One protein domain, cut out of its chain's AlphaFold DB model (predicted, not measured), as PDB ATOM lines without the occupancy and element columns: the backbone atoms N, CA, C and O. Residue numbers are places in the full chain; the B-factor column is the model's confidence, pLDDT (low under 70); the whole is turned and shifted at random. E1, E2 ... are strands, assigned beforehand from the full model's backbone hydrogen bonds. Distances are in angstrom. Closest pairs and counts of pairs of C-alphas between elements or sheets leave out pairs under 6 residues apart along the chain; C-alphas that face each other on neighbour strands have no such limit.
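AT A GLANCE: This is residues 2 to 113 of the 394 residues of the protein "Alginate lyase" of Jejuia pallidilutea (UniProt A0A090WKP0). The model has little regular structure: long loops with a small parallel sheet, E1 to E3, in one half and a short hairpin, E4 and E5, in the other. The loop of residues 8 to 29 links E1 to E2, and residues 63 to 113 wind on after the hairpin. The printed part has 112 residues, no named helix and five strands, E1 to E5 along the chain, holding 19 residues; the class is all strand. It is compact, radius of gyration of the C-alphas 15.3 A, spanning 41 by 31 by 28 A.

IN THESE COORDINATES: E1, residues 5 to 7, begins at C-alpha (-3.869, 11.390, -19.835). E2 is residues 30 to 33, 10.5 A, and E3 residues 45 to 47. E4, residues 52 to 56, measures 12.0 A; E5, residues 59 to 62, 10.3 A, ends at C-alpha (-9.270, 12.217, -26.279).

HOW THE PARTS SIT: E2 is the inner strand, parallel to E1 at 17 degrees, N 6 to O 31 2.8 A, and to E3 at 28 degrees, N 32 to O 46 2.8 A, both within hydrogen-bond range. The hairpin E4 and E5 is antiparallel at 147 degrees, with N 53 and O 61 within hydrogen-bond range at 2.8 A. E1 and E5 are near each other.

THE WHOLE: The C-alphas farthest apart, Asp 23 and Ser 111, are 43.6 A apart. The printed part has no cut; the links E1 to E2 and E2 to E3 are long. Residues 19 and 22 are under pLDDT 70.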
ATOM      1  N   ALA A   2       0.055   6.859 -12.003       95.19
ATOM      2  CA  ALA A   2      -0.269   5.953 -13.102       95.19
ATOM      3  C   ALA A   2      -1.590   6.273 -13.808       95.19
ATOM      4  O   ALA A   2      -2.452   6.910 -13.209       95.19
ATOM      5  N   ASN A   3      -1.725   5.793 -15.050       95.25
ATOM      6  CA  ASN A   3      -2.949   5.830 -15.862       95.25
ATOM      7  C   ASN A   3      -3.475   7.242 -16.176       95.25
ATOM      8  O   ASN A   3      -4.682   7.430 -16.320       95.25
ATOM      9  N   ASN A   4      -2.592   8.241 -16.285       94.94
ATOM     10  CA  ASN A   4      -2.984   9.625 -16.568       94.94
ATOM     11  C   ASN A   4      -2.925   9.947 -18.060       94.94
ATOM     12  O   ASN A   4      -2.019   9.512 -18.770       94.94
ATOM     13  N   VAL A   5      -3.856  10.792 -18.499       95.25
ATOM     14  CA  VAL A   5      -3.869  11.390 -19.835       95.25
ATOM     15  C   VAL A   5      -3.685  12.892 -19.674       95.25
ATOM     16  O   VAL A   5      -4.490  13.554 -19.025       95.25
ATOM     17  N   ILE A   6      -2.609  13.420 -20.246       94.44
ATOM     18  CA  ILE A   6      -2.203  14.816 -20.113       94.44
ATOM     19  C   ILE A   6      -2.256  15.454 -21.498       94.44
ATOM     20  O   ILE A   6      -1.643  14.968 -22.450       94.44
ATOM     21  N   TYR A   7      -2.986  16.557 -21.612       93.69
ATOM     22  CA  TYR A   7      -3.083  17.340 -22.836       93.69
ATOM     23  C   TYR A   7      -2.654  18.773 -22.550       93.69
ATOM     24  O   TYR A   7      -3.249  19.445 -21.709       93.69
ATOM     25  N   ASN A   8      -1.648  19.246 -23.278       93.31
ATOM     26  CA  ASN A   8      -1.247  20.642 -23.254       93.31
ATOM     27  C   ASN A   8      -1.768  21.324 -24.519       93.31
ATOM     28  O   ASN A   8      -1.431  20.913 -25.626       93.31
ATOM     29  N   GLU A   9      -2.583  22.371 -24.374       91.94
ATOM     30  CA  GLU A   9      -3.028  23.186 -25.516       91.94
ATOM     31  C   GLU A   9      -1.862  23.985 -26.116       91.94
ATOM     32  O   GLU A   9      -1.744  24.119 -27.331       91.94
ATOM     33  N   LYS A  10      -0.961  24.470 -25.255       93.31
ATOM     34  CA  LYS A  10       0.335  25.054 -25.615       93.31
ATOM     35  C   LYS A  10       1.421  24.163 -25.034       93.31
ATOM     36  O   LYS A  10       1.368  23.873 -23.843       93.31
ATOM     37  N   GLY A  11       2.372  23.724 -25.856       91.38
ATOM     38  CA  GLY A  11       3.415  22.800 -25.409       91.38
ATOM     39  C   GLY A  11       4.216  23.330 -24.213       91.38
ATOM     40  O   GLY A  11       4.434  24.533 -24.081       91.38
ATOM     41  N   ASN A  12       4.626  22.416 -23.333       89.62
ATOM     42  CA  ASN A  12       5.285  22.697 -22.060       89.62
ATOM     43  C   ASN A  12       6.540  21.822 -21.912       89.62
ATOM     44  O   ASN A  12       6.453  20.595 -21.941       89.62
ATOM     45  N   GLU A  13       7.707  22.443 -21.744       89.12
ATOM     46  CA  GLU A  13       8.996  21.743 -21.603       89.12
ATOM     47  C   GLU A  13       9.129  21.000 -20.255       89.12
ATOM     48  O   GLU A  13       9.911  20.057 -20.116       89.12
ATOM     49  N   THR A  14       8.309  21.381 -19.273       88.75
ATOM     50  CA  THR A  14       8.295  20.887 -17.889       88.75
ATOM     51  C   THR A  14       6.980  20.177 -17.565       88.75
ATOM     52  O   THR A  14       6.122  20.694 -16.853       88.75
ATOM     53  N   ILE A  15       6.823  18.957 -18.086       88.94
ATOM     54  CA  ILE A  15       5.672  18.086 -17.771       88.94
ATOM     55  C   ILE A  15       5.694  17.614 -16.310       88.94
ATOM     56  O   ILE A  15       4.647  17.459 -15.689       88.94
ATOM     57  N   VAL A  16       6.891  17.408 -15.759       87.94
ATOM     58  CA  VAL A  16       7.115  17.131 -14.337       87.94
ATOM     59  C   VAL A  16       8.004  18.242 -13.801       87.94
ATOM     60  O   VAL A  16       9.118  18.430 -14.294       87.94
ATOM     61  N   VAL A  17       7.501  18.971 -12.806       85.31
ATOM     62  CA  VAL A  17       8.250  20.011 -12.099       85.31
ATOM     63  C   VAL A  17       8.860  19.388 -10.847       85.31
ATOM     64  O   VAL A  17       8.153  18.981  -9.927       85.31
ATOM     65  N   GLU A  18      10.183  19.280 -10.838       78.88
ATOM     66  CA  GLU A  18      10.969  18.781  -9.710       78.88
ATOM     67  C   GLU A  18      11.276  19.947  -8.758       78.88
ATOM     68  O   GLU A  18      12.107  20.799  -9.066       78.88
ATOM     69  N   HIS A  19      10.593  20.009  -7.611       69.12
ATOM     70  CA  HIS A  19      10.952  20.930  -6.517       69.12
ATOM     71  C   HIS A  19      12.047  20.351  -5.595       69.12
ATOM     72  O   HIS A  19      12.643  21.079  -4.808       69.12
ATOM     73  N   ASP A  20      12.306  19.049  -5.732       71.81
ATOM     74  CA  ASP A  20      13.439  18.265  -5.229       71.81
ATOM     75  C   ASP A  20      13.605  17.051  -6.181       71.81
ATOM     76  O   ASP A  20      12.908  16.960  -7.197       71.81
ATOM     77  N   LYS A  21      14.496  16.101  -5.889       73.50
ATOM     78  CA  LYS A  21      14.671  14.879  -6.686       73.50
ATOM     79  C   LYS A  21      13.366  14.074  -6.767       73.50
ATOM     80  O   LYS A  21      12.772  13.719  -5.755       73.50
ATOM     81  N   ALA A  22      12.946  13.712  -7.981       69.00
ATOM     82  CA  ALA A  22      11.795  12.828  -8.207       69.00
ATOM     83  C   ALA A  22      12.125  11.327  -8.045       69.00
ATOM     84  O   ALA A  22      11.376  10.473  -8.515       69.00
ATOM     85  N   ASP A  23      13.235  10.977  -7.392       76.56
ATOM     86  CA  ASP A  23      13.705   9.593  -7.235       76.56
ATOM     87  C   ASP A  23      12.802   8.732  -6.327       76.56
ATOM     88  O   ASP A  23      12.835   7.505  -6.408       76.56
ATOM     89  N   GLY A  24      11.926   9.360  -5.538       82.00
ATOM     90  CA  GLY A  24      10.848   8.697  -4.797       82.00
ATOM     91  C   GLY A  24       9.554   8.450  -5.588       82.00
ATOM     92  O   GLY A  24       8.611   7.886  -5.032       82.00
ATOM     93  N   VAL A  25       9.456   8.876  -6.855       86.31
ATOM     94  CA  VAL A  25       8.209   8.820  -7.638       86.31
ATOM     95  C   VAL A  25       8.362   7.930  -8.869       86.31
ATOM     96  O   VAL A  25       9.127   8.212  -9.785       86.31
ATOM     97  N   THR A  26       7.558   6.868  -8.941       91.81
ATOM     98  CA  THR A  26       7.474   6.002 -10.127       91.81
ATOM     99  C   THR A  26       6.268   6.366 -10.991       91.81
ATOM    100  O   THR A  26       5.141   6.481 -10.488       91.81
ATOM    101  N   PHE A  27       6.483   6.494 -12.301       94.06
ATOM    102  CA  PHE A  27       5.430   6.704 -13.296       94.06
ATOM    103  C   PHE A  27       5.132   5.400 -14.053       94.06
ATOM    104  O   PHE A  27       6.047   4.639 -14.362       94.06
ATOM    105  N   LYS A  28       3.853   5.111 -14.336       96.06
ATOM    106  CA  LYS A  28       3.417   3.940 -15.123       96.06
ATOM    107  C   LYS A  28       2.216   4.271 -16.017       96.06
ATOM    108  O   LYS A  28       1.248   4.842 -15.534       96.06
ATOM    109  N   SER A  29       2.265   3.890 -17.292       95.50
ATOM    110  CA  SER A  29       1.140   4.028 -18.238       95.50
ATOM    111  C   SER A  29       0.519   5.435 -18.276       95.50
ATOM    112  O   SER A  29      -0.691   5.591 -18.163       95.50
ATOM    113  N   ASN A  30       1.338   6.483 -18.390       95.88
ATOM    114  CA  ASN A  30       0.849   7.854 -18.573       95.88
ATOM    115  C   ASN A  30       1.089   8.313 -20.014       95.88
ATOM    116  O   ASN A  30       2.132   8.000 -20.586       95.88
ATOM    117  N   ALA A  31       0.166   9.094 -20.573       95.44
ATOM    118  CA  ALA A  31       0.275   9.676 -21.907       95.44
ATOM    119  C   ALA A  31       0.286  11.201 -21.853       95.44
ATOM    120  O   ALA A  31      -0.464  11.804 -21.087       95.44
ATOM    121  N   VAL A  32       1.098  11.821 -22.706       95.62
ATOM    122  CA  VAL A  32       1.184  13.276 -22.848       95.62
ATOM    123  C   VAL A  32       1.112  13.647 -24.326       95.62
ATOM    124  O   VAL A  32       1.985  13.247 -25.099       95.62
ATOM    125  N   ASN A  33       0.132  14.469 -24.706       94.94
ATOM    126  CA  ASN A  33       0.203  15.239 -25.946       94.94
ATOM    127  C   ASN A  33       0.712  16.651 -25.640       94.94
ATOM    128  O   ASN A  33       0.041  17.430 -24.961       94.94
ATOM    129  N   ASN A  34       1.900  16.968 -26.158       94.75
ATOM    130  CA  ASN A  34       2.605  18.219 -25.890       94.75
ATOM    131  C   ASN A  34       2.758  19.133 -27.116       94.75
ATOM    132  O   ASN A  34       3.669  19.959 -27.153       94.75
ATOM    133  N   GLN A  35       1.925  18.957 -28.149       94.25
ATOM    134  CA  GLN A  35       1.959  19.780 -29.372       94.25
ATOM    135  C   GLN A  35       3.342  19.825 -30.050       94.25
ATOM    136  O   GLN A  35       3.757  20.847 -30.591       94.25
ATOM    137  N   GLY A  36       4.093  18.721 -29.980       90.94
ATOM    138  CA  GLY A  36       5.432  18.611 -30.566       90.94
ATOM    139  C   GLY A  36       6.565  19.275 -29.773       90.94
ATOM    140  O   GLY A  36       7.718  19.150 -30.179       90.94
ATOM    141  N   VAL A  37       6.287  19.930 -28.640       93.25
ATOM    142  CA  VAL A  37       7.335  20.467 -27.758       93.25
ATOM    143  C   VAL A  37       8.012  19.318 -27.004       93.25
ATOM    144  O   VAL A  37       7.345  18.470 -26.404       93.25
ATOM    145  N   ALA A  38       9.344  19.270 -27.047       91.69
ATOM    146  CA  ALA A  38      10.129  18.269 -26.332       91.69
ATOM    147  C   ALA A  38      10.099  18.522 -24.814       91.69
ATOM    148  O   ALA A  38      10.011  19.662 -24.369       91.69
ATOM    149  N   PHE A  39      10.190  17.459 -24.018       90.19
ATOM    150  CA  PHE A  39      10.246  17.539 -22.558       90.19
ATOM    151  C   PHE A  39      11.196  16.478 -21.994       90.19
ATOM    152  O   PHE A  39      11.514  15.493 -22.667       90.19
ATOM    153  N   LYS A  40      11.651  16.668 -20.748       87.69
ATOM    154  CA  LYS A  40      12.467  15.673 -20.031       87.69
ATOM    155  C   LYS A  40      11.681  14.363 -19.906       87.69
ATOM    156  O   LYS A  40      10.646  14.323 -19.247       87.69
ATOM    157  N   GLY A  41      12.168  13.302 -20.544       83.88
ATOM    158  CA  GLY A  41      11.534  11.987 -20.493       83.88
ATOM    159  C   GLY A  41      11.657  11.351 -19.108       83.88
ATOM    160  O   GLY A  41      12.738  11.342 -18.523       83.88
ATOM    161  N   TYR A  42      10.557  10.785 -18.620       88.81
ATOM    162  CA  TYR A  42      10.529   9.921 -17.442       88.81
ATOM    163  C   TYR A  42       9.993   8.560 -17.866       88.81
ATOM    164  O   TYR A  42       9.038   8.479 -18.642       88.81
ATOM    165  N   GLU A  43      10.597   7.486 -17.365       91.38
ATOM    166  CA  GLU A  43      10.098   6.138 -17.629       91.38
ATOM    167  C   GLU A  43       8.635   6.030 -17.174       91.38
ATOM    168  O   GLU A  43       8.306   6.392 -16.048       91.38
ATOM    169  N   GLY A  44       7.748   5.557 -18.055       91.75
ATOM    170  CA  GLY A  44       6.310   5.463 -17.783       91.75
ATOM    171  C   GLY A  44       5.494   6.723 -18.097       91.75
ATOM    172  O   GLY A  44       4.293   6.738 -17.809       91.75
ATOM    173  N   ILE A  45       6.109   7.746 -18.705       94.56
ATOM    174  CA  ILE A  45       5.429   8.863 -19.374       94.56
ATOM    175  C   ILE A  45       5.703   8.779 -20.880       94.56
ATOM    176  O   ILE A  45       6.842   8.886 -21.327       94.56
ATOM    177  N   ILE A  46       4.647   8.591 -21.667       93.75
ATOM    178  CA  ILE A  46       4.712   8.353 -23.110       93.75
ATOM    179  C   ILE A  46       4.244   9.612 -23.842       93.75
ATOM    180  O   ILE A  46       3.113  10.061 -23.661       93.75
ATOM    181  N   ALA A  47       5.094  10.173 -24.703       93.50
ATOM    182  CA  ALA A  47       4.671  11.214 -25.634       93.50
ATOM    183  C   ALA A  47       3.805  10.585 -26.739       93.50
ATOM    184  O   ALA A  47       4.281   9.727 -27.483       93.50
ATOM    185  N   LYS A  48       2.539  10.997 -26.851       92.31
ATOM    186  CA  LYS A  48       1.593  10.479 -27.852       92.31
ATOM    187  C   LYS A  48       0.767  11.616 -28.438       92.31
ATOM    188  O   LYS A  48       0.253  12.456 -27.707       92.31
ATOM    189  N   SER A  49       0.643  11.640 -29.761       92.12
ATOM    190  CA  SER A  49      -0.232  12.593 -30.448       92.12
ATOM    191  C   SER A  49      -1.665  12.071 -30.440       92.12
ATOM    192  O   SER A  49      -1.900  10.926 -30.822       92.12
ATOM    193  N   PHE A  50      -2.607  12.903 -30.002       92.44
ATOM    194  CA  PHE A  50      -4.045  12.624 -30.038       92.44
ATOM    195  C   PHE A  50      -4.841  13.933 -30.054       92.44
ATOM    196  O   PHE A  50      -4.445  14.916 -29.427       92.44
ATOM    197  N   SER A  51      -5.972  13.969 -30.751       91.94
ATOM    198  CA  SER A  51      -6.897  15.103 -30.689       91.94
ATOM    199  C   SER A  51      -7.818  14.994 -29.478       91.94
ATOM    200  O   SER A  51      -8.049  13.903 -28.954       91.94
ATOM    201  N   VAL A  52      -8.348  16.134 -29.038       93.38
ATOM    202  CA  VAL A  52      -9.371  16.199 -27.993       93.38
ATOM    203  C   VAL A  52     -10.673  16.755 -28.552       93.38
ATOM    204  O   VAL A  52     -10.666  17.645 -29.401       93.38
ATOM    205  N   GLU A  53     -11.790  16.241 -28.055       92.44
ATOM    206  CA  GLU A  53     -13.140  16.674 -28.391       92.44
ATOM    207  C   GLU A  53     -13.841  17.231 -27.149       92.44
ATOM    208  O   GLU A  53     -13.709  16.707 -26.040       92.44
ATOM    209  N   LYS A  54     -14.604  18.311 -27.336       91.12
ATOM    210  CA  LYS A  54     -15.422  18.902 -26.277       91.12
ATOM    211  C   LYS A  54     -16.768  18.188 -26.207       91.12
ATOM    212  O   LYS A  54     -17.661  18.483 -26.995       91.12
ATOM    213  N   VAL A  55     -16.928  17.324 -25.212       89.62
ATOM    214  CA  VAL A  55     -18.165  16.552 -24.995       89.62
ATOM    215  C   VAL A  55     -19.176  17.272 -24.097       89.62
ATOM    216  O   VAL A  55     -20.369  16.991 -24.149       89.62
ATOM    217  N   ALA A  56     -18.719  18.227 -23.279       85.06
ATOM    218  CA  ALA A  56     -19.566  19.050 -22.415       85.06
ATOM    219  C   ALA A  56     -18.863  20.361 -22.016       85.06
ATOM    220  O   ALA A  56     -17.658  20.523 -22.247       85.06
ATOM    221  N   PRO A  57     -19.571  21.337 -21.411       82.62
ATOM    222  CA  PRO A  57     -18.920  22.477 -20.772       82.62
ATOM    223  C   PRO A  57     -17.833  22.012 -19.791       82.62
ATOM    224  O   PRO A  57     -18.100  21.206 -18.908       82.62
ATOM    225  N   HIS A  58     -16.609  22.519 -19.969       84.00
ATOM    226  CA  HIS A  58     -15.425  22.188 -19.159       84.00
ATOM    227  C   HIS A  58     -14.922  20.734 -19.230       84.00
ATOM    228  O   HIS A  58     -14.038  20.379 -18.457       84.00
ATOM    229  N   ILE A  59     -15.414  19.912 -20.168       87.19
ATOM    230  CA  ILE A  59     -14.928  18.538 -20.362       87.19
ATOM    231  C   ILE A  59     -14.426  18.358 -21.794       87.19
ATOM    232  O   ILE A  59     -15.193  18.440 -22.756       87.19
ATOM    233  N   LEU A  60     -13.126  18.098 -21.906       89.88
ATOM    234  CA  LEU A  60     -12.423  17.737 -23.132       89.88
ATOM    235  C   LEU A  60     -11.848  16.336 -22.948       89.88
ATOM    236  O   LEU A  60     -11.200  16.077 -21.935       89.88
ATOM    237  N   LEU A  61     -12.074  15.453 -23.913       91.38
ATOM    238  CA  LEU A  61     -11.624  14.062 -23.865       91.38
ATOM    239  C   LEU A  61     -10.822  13.719 -25.120       91.38
ATOM    240  O   LEU A  61     -11.092  14.313 -26.162       91.38
ATOM    241  N   PRO A  62      -9.876  12.766 -25.071       91.38
ATOM    242  CA  PRO A  62      -9.270  12.217 -26.279       91.38
ATOM    243  C   PRO A  62     -10.346  11.720 -27.248       91.38
ATOM    244  O   PRO A  62     -11.248  10.985 -26.855       91.38
ATOM    245  N   SER A  63     -10.253  12.114 -28.516       86.69
ATOM    246  CA  SER A  63     -11.234  11.748 -29.546       86.69
ATOM    247  C   SER A  63     -10.932  10.401 -30.217       86.69
ATOM    248  O   SER A  63     -11.556  10.042 -31.212       86.69
ATOM    249  N   SER A  64      -9.907   9.693 -29.749       82.56
ATOM    250  CA  SER A  64      -9.466   8.402 -30.270       82.56
ATOM    251  C   SER A  64      -8.863   7.576 -29.144       82.56
ATOM    252  O   SER A  64      -8.343   8.141 -28.178       82.56
ATOM    253  N   ASP A  65      -8.873   6.254 -29.304       82.94
ATOM    254  CA  ASP A  65      -8.176   5.364 -28.380       82.94
ATOM    255  C   ASP A  65      -6.684   5.715 -28.325       82.94
ATOM    256  O   ASP A  65      -6.031   6.004 -29.335       82.94
ATOM    257  N   LEU A  66      -6.164   5.725 -27.105       88.50
ATOM    258  CA  LEU A  66      -4.772   5.993 -26.824       88.50
ATOM    259  C   LEU A  66      -3.916   4.742 -26.927       88.50
ATOM    260  O   LEU A  66      -2.711   4.925 -26.855       88.50
ATOM    261  N   ASP A  67      -4.466   3.534 -27.100       87.44
ATOM    262  CA  ASP A  67      -3.713   2.282 -27.306       87.44
ATOM    263  C   ASP A  67      -2.518   2.172 -26.336       87.44
ATOM    264  O   ASP A  67      -1.348   2.129 -26.727       87.44
ATOM    265  N   ILE A  68      -2.820   2.325 -25.041       90.31
ATOM    266  CA  ILE A  68      -1.874   2.215 -23.927       90.31
ATOM    267  C   ILE A  68      -2.523   1.336 -22.865       90.31
ATOM    268  O   ILE A  68      -3.555   1.691 -22.296       90.31
ATOM    269  N   GLU A  69      -1.859   0.223 -22.568       91.69
ATOM    270  CA  GLU A  69      -2.277  -0.713 -21.531       91.69
ATOM    271  C   GLU A  69      -2.275  -0.050 -20.140       91.69
ATOM    272  O   GLU A  69      -1.237   0.479 -19.701       91.69
ATOM    273  N   PRO A  70      -3.405  -0.082 -19.411       94.00
ATOM    274  CA  PRO A  70      -3.468   0.445 -18.058       94.00
ATOM    275  C   PRO A  70      -2.598  -0.349 -17.084       94.00
ATOM    276  O   PRO A  70      -2.605  -1.581 -17.045       94.00
ATOM    277  N   TYR A  71      -1.897   0.375 -16.219       95.75
ATOM    278  CA  TYR A  71      -1.224  -0.192 -15.062       95.75
ATOM    279  C   TYR A  71      -2.253  -0.746 -14.069       95.75
ATOM    280  O   TYR A  71      -3.165  -0.029 -13.653       95.75
ATOM    281  N   GLN A  72      -2.073  -2.007 -13.672       93.62
ATOM    282  CA  GLN A  72      -2.900  -2.691 -12.678       93.62
ATOM    283  C   GLN A  72      -2.359  -2.377 -11.278       93.62
ATOM    284  O   GLN A  72      -1.262  -2.802 -10.909       93.62
ATOM    285  N   GLY A  73      -3.100  -1.581 -10.520       90.62
ATOM    286  CA  GLY A  73      -2.710  -1.109  -9.200       90.62
ATOM    287  C   GLY A  73      -3.534   0.100  -8.780       90.62
ATOM    288  O   GLY A  73      -4.207   0.721  -9.600       90.62
ATOM    289  N   PHE A  74      -3.475   0.440  -7.490       89.38
ATOM    290  CA  PHE A  74      -4.379   1.428  -6.881       89.38
ATOM    291  C   PHE A  74      -5.862   1.083  -7.099       89.38
ATOM    292  O   PHE A  74      -6.685   1.982  -7.240       89.38
ATOM    293  N   GLU A  75      -6.178  -0.215  -7.163       91.94
ATOM    294  CA  GLU A  75      -7.524  -0.740  -7.414       91.94
ATOM    295  C   GLU A  75      -8.097  -0.354  -8.789       91.94
ATOM    296  O   GLU A  75      -9.301  -0.483  -9.010       91.94
ATOM    297  N   PHE A  76      -7.265   0.085  -9.743       91.81
ATOM    298  CA  PHE A  76      -7.719   0.448 -11.090       91.81
ATOM    299  C   PHE A  76      -8.404  -0.729 -11.804       91.81
ATOM    300  O   PHE A  76      -9.381  -0.549 -12.527       91.81
ATOM    301  N   GLU A  77      -7.936  -1.945 -11.535       89.69
ATOM    302  CA  GLU A  77      -8.502  -3.217 -11.985       89.69
ATOM    303  C   GLU A  77      -9.931  -3.468 -11.485       89.69
ATOM    304  O   GLU A  77     -10.675  -4.234 -12.096       89.69
ATOM    305  N   SER A  78     -10.331  -2.828 -10.383       92.69
ATOM    306  CA  SER A  78     -11.670  -2.975  -9.803       92.69
ATOM    307  C   SER A  78     -12.702  -2.030 -10.434       92.69
ATOM    308  O   SER A  78     -13.906  -2.175 -10.202       92.69
ATOM    309  N   ILE A  79     -12.256  -1.069 -11.253       93.06
ATOM    310  CA  ILE A  79     -13.112  -0.063 -11.884       93.06
ATOM    311  C   ILE A  79     -13.812  -0.685 -13.099       93.06
ATOM    312  O   ILE A  79     -13.269  -0.740 -14.200       93.06
ATOM    313  N   SER A  80     -15.053  -1.135 -12.912       94.25
ATOM    314  CA  SER A  80     -15.824  -1.814 -13.965       94.25
ATOM    315  C   SER A  80     -16.480  -0.868 -14.977       94.25
ATOM    316  O   SER A  80     -16.825  -1.294 -16.080       94.25
ATOM    317  N   ASN A  81     -16.686   0.398 -14.603       93.19
ATOM    318  CA  ASN A  81     -17.276   1.428 -15.456       93.19
ATOM    319  C   ASN A  81     -16.473   2.724 -15.362       93.19
ATOM    320  O   ASN A  81     -15.931   3.054 -14.309       93.19
ATOM    321  N   ASP A  82     -16.400   3.458 -16.461       91.38
ATOM    322  CA  ASP A  82     -15.761   4.763 -16.511       91.38
ATOM    323  C   ASP A  82     -16.641   5.884 -15.923       91.38
ATOM    324  O   ASP A  82     -17.764   5.652 -15.466       91.38
ATOM    325  N   LEU A  83     -16.131   7.120 -15.936       89.56
ATOM    326  CA  LEU A  83     -16.838   8.283 -15.395       89.56
ATOM    327  C   LEU A  83     -18.195   8.557 -16.081       89.56
ATOM    328  O   LEU A  83     -19.062   9.178 -15.470       89.56
ATOM    329  N   PHE A  84     -18.382   8.129 -17.333       90.25
ATOM    330  CA  PHE A  84     -19.609   8.322 -18.119       90.25
ATOM    331  C   PHE A  84     -20.533   7.091 -18.079       90.25
ATOM    332  O   PHE A  84     -21.611   7.098 -18.684       90.25
ATOM    333  N   GLY A  85     -20.138   6.059 -17.326       89.81
ATOM    334  CA  GLY A  85     -20.871   4.811 -17.144       89.81
ATOM    335  C   GLY A  85     -20.556   3.736 -18.185       89.81
ATOM    336  O   GLY A  85     -21.212   2.695 -18.179       89.81
ATOM    337  N   ASN A  86     -19.574   3.946 -19.066       90.62
ATOM    338  CA  ASN A  86     -19.197   2.960 -20.075       90.62
ATOM    339  C   ASN A  86     -18.441   1.796 -19.433       90.62
ATOM    340  O   ASN A  86     -17.555   2.003 -18.601       90.62
ATOM    341  N   SER A  87     -18.756   0.566 -19.838       92.12
ATOM    342  CA  SER A  87     -18.114  -0.620 -19.264       92.12
ATOM    343  C   SER A  87     -16.658  -0.765 -19.707       92.12
ATOM    344  O   SER A  87     -16.365  -0.783 -20.898       92.12
ATOM    345  N   ARG A  88     -15.761  -0.988 -18.741       91.75
ATOM    346  CA  ARG A  88     -14.325  -1.236 -18.958       91.75
ATOM    347  C   ARG A  88     -13.969  -2.714 -19.155       91.75
ATOM    348  O   ARG A  88     -12.807  -3.038 -19.360       91.75
ATOM    349  N   ASN A  89     -14.946  -3.622 -19.105       88.69
ATOM    350  CA  ASN A  89     -14.692  -5.069 -19.093       88.69
ATOM    351  C   ASN A  89     -14.145  -5.622 -20.421       88.69
ATOM    352  O   ASN A  89     -13.474  -6.650 -20.416       88.69
ATOM    353  N   GLN A  90     -14.487  -4.993 -21.551       81.88
ATOM    354  CA  GLN A  90     -14.075  -5.444 -22.888       81.88
ATOM    355  C   GLN A  90     -12.928  -4.606 -23.453       81.88
ATOM    356  O   GLN A  90     -11.999  -5.170 -24.017       81.88
ATOM    357  N   ASN A  91     -12.985  -3.286 -23.262       82.31
ATOM    358  CA  ASN A  91     -11.997  -2.330 -23.751       82.31
ATOM    359  C   ASN A  91     -11.625  -1.395 -22.593       82.31
ATOM    360  O   ASN A  91     -12.402  -0.506 -22.243       82.31
ATOM    361  N   ASN A  92     -10.466  -1.621 -21.968       88.62
ATOM    362  CA  ASN A  92      -9.963  -0.769 -20.894       88.62
ATOM    363  C   ASN A  92      -8.769   0.048 -21.392       88.62
ATOM    364  O   ASN A  92      -7.888  -0.482 -22.059       88.62
ATOM    365  N   THR A  93      -8.728   1.329 -21.041       92.00
ATOM    366  CA  THR A  93      -7.643   2.245 -21.408       92.00
ATOM    367  C   THR A  93      -7.368   3.215 -20.260       92.00
ATOM    368  O   THR A  93      -8.120   3.288 -19.277       92.00
ATOM    369  N   ILE A  94      -6.247   3.922 -20.347       93.69
ATOM    370  CA  ILE A  94      -5.816   4.903 -19.348       93.69
ATOM    371  C   ILE A  94      -6.764   6.114 -19.301       93.69
ATOM    372  O   ILE A  94      -7.458   6.424 -20.264       93.69
ATOM    373  N   GLY A  95      -6.765   6.845 -18.185       92.50
ATOM    374  CA  GLY A  95      -7.625   8.008 -17.978       92.50
ATOM    375  C   GLY A  95      -9.000   7.678 -17.388       92.50
ATOM    376  O   GLY A  95      -9.355   6.525 -17.140       92.50
ATOM    377  N   ALA A  96      -9.781   8.729 -17.125       90.81
ATOM    378  CA  ALA A  96     -11.058   8.634 -16.410       90.81
ATOM    379  C   ALA A  96     -12.216   8.072 -17.259       90.81
ATOM    380  O   ALA A  96     -13.192   7.561 -16.708       90.81
ATOM    381  N   VAL A  97     -12.093   8.128 -18.584       90.56
ATOM    382  CA  VAL A  97     -13.105   7.728 -19.575       90.56
ATOM    383  C   VAL A  97     -12.482   6.834 -20.641       90.56
ATOM    384  O   VAL A  97     -11.286   6.952 -20.902       90.56
ATOM    385  N   ILE A  98     -13.280   5.960 -21.253       89.56
ATOM    386  CA  ILE A  98     -12.837   5.087 -22.354       89.56
ATOM    387  C   ILE A  98     -13.401   5.503 -23.719       89.56
ATOM    388  O   ILE A  98     -12.907   5.049 -24.747       89.56
ATOM    389  N   SER A  99     -14.422   6.363 -23.748       84.69
ATOM    390  CA  SER A  99     -15.000   6.910 -24.977       84.69
ATOM    391  C   SER A  99     -15.575   8.313 -24.753       84.69
ATOM    392  O   SER A  99     -15.769   8.756 -23.619       84.69
ATOM    393  N   THR A 100     -15.839   9.027 -25.849       85.06
ATOM    394  CA  THR A 100     -16.567  10.307 -25.842       85.06
ATOM    395  C   THR A 100     -18.085  10.122 -25.747       85.06
ATOM    396  O   THR A 100     -18.813  11.091 -25.530       85.06
ATOM    397  N   GLU A 101     -18.566   8.886 -25.887       82.19
ATOM    398  CA  GLU A 101     -19.975   8.515 -25.782       82.19
ATOM    399  C   GLU A 101     -20.373   8.259 -24.319       82.19
ATOM    400  O   GLU A 101     -19.544   7.908 -23.482       82.19
ATOM    401  N   GLY A 102     -21.658   8.417 -23.998       80.62
ATOM    402  CA  GLY A 102     -22.206   8.094 -22.677       80.62
ATOM    403  C   GLY A 102     -22.888   9.270 -21.984       80.62
ATOM    404  O   GLY A 102     -23.169  10.309 -22.585       80.62
ATOM    405  N   THR A 103     -23.212   9.084 -20.703       83.38
ATOM    406  CA  THR A 103     -23.920  10.105 -19.920       83.38
ATOM    407  C   THR A 103     -22.914  10.958 -19.172       83.38
ATOM    408  O   THR A 103     -22.336  10.522 -18.179       83.38
ATOM    409  N   VAL A 104     -22.738  12.200 -19.616       83.50
ATOM    410  CA  VAL A 104     -21.872  13.155 -18.924       83.50
ATOM    411  C   VAL A 104     -22.427  13.435 -17.517       83.50
ATOM    412  O   VAL A 104     -23.569  13.894 -17.398       83.50
ATOM    413  N   PRO A 105     -21.647  13.223 -16.438       80.19
ATOM    414  CA  PRO A 105     -22.090  13.549 -15.092       80.19
ATOM    415  C   PRO A 105     -22.394  15.035 -14.966       80.19
ATOM    416  O   PRO A 105     -21.572  15.893 -15.284       80.19
ATOM    417  N   SER A 106     -23.547  15.366 -14.394       81.19
ATOM    418  CA  SER A 106     -23.926  16.764 -14.192       81.19
ATOM    419  C   SER A 106     -23.185  17.453 -13.043       81.19
ATOM    420  O   SER A 106     -23.586  18.533 -12.630       81.19
ATOM    421  N   ILE A 107     -22.150  16.830 -12.473       79.88
ATOM    422  CA  ILE A 107     -21.374  17.393 -11.359       79.88
ATOM    423  C   ILE A 107     -20.578  18.643 -11.774       79.88
ATOM    424  O   ILE A 107     -20.219  19.464 -10.940       79.88
ATOM    425  N   LEU A 108     -20.333  18.807 -13.078       80.25
ATOM    426  CA  LEU A 108     -19.681  19.987 -13.656       80.25
ATOM    427  C   LEU A 108     -20.681  21.012 -14.214       80.25
ATOM    428  O   LEU A 108     -20.280  22.056 -14.728       80.25
ATOM    429  N   ASP A 109     -21.985  20.749 -14.095       80.25
ATOM    430  CA  ASP A 109     -23.029  21.696 -14.475       80.25
ATOM    431  C   ASP A 109     -23.188  22.760 -13.384       80.25
ATOM    432  O   ASP A 109     -23.923  22.570 -12.414       80.25
ATOM    433  N   LYS A 110     -22.510  23.905 -13.556       81.06
ATOM    434  CA  LYS A 110     -22.596  25.047 -12.631       81.06
ATOM    435  C   LYS A 110     -24.032  25.483 -12.331       81.06
ATOM    436  O   LYS A 110     -24.265  25.982 -11.235       81.06
ATOM    437  N   SER A 111     -24.990  25.282 -13.244       82.56
ATOM    438  CA  SER A 111     -26.386  25.689 -13.023       82.56
ATOM    439  C   SER A 111     -27.080  24.903 -11.905       82.56
ATOM    440  O   SER A 111     -28.082  25.360 -11.359       82.56
ATOM    441  N   LYS A 112     -26.532  23.741 -11.521       87.25
ATOM    442  CA  LYS A 112     -27.016  22.933 -10.393       87.25
ATOM    443  C   LYS A 112     -26.493  23.399  -9.036       87.25
ATOM    444  O   LYS A 112     -26.895  22.844  -8.015       87.25
ATOM    445  N   TYR A 113     -25.605  24.390  -9.016       87.88
ATOM    446  CA  TYR A 113     -24.950  24.886  -7.814       87.88
ATOM    447  C   TYR A 113     -25.249  26.369  -7.598       87.88
ATOM    448  O   TYR A 113     -25.383  27.147  -8.538       87.88
TER     449      TYR A 113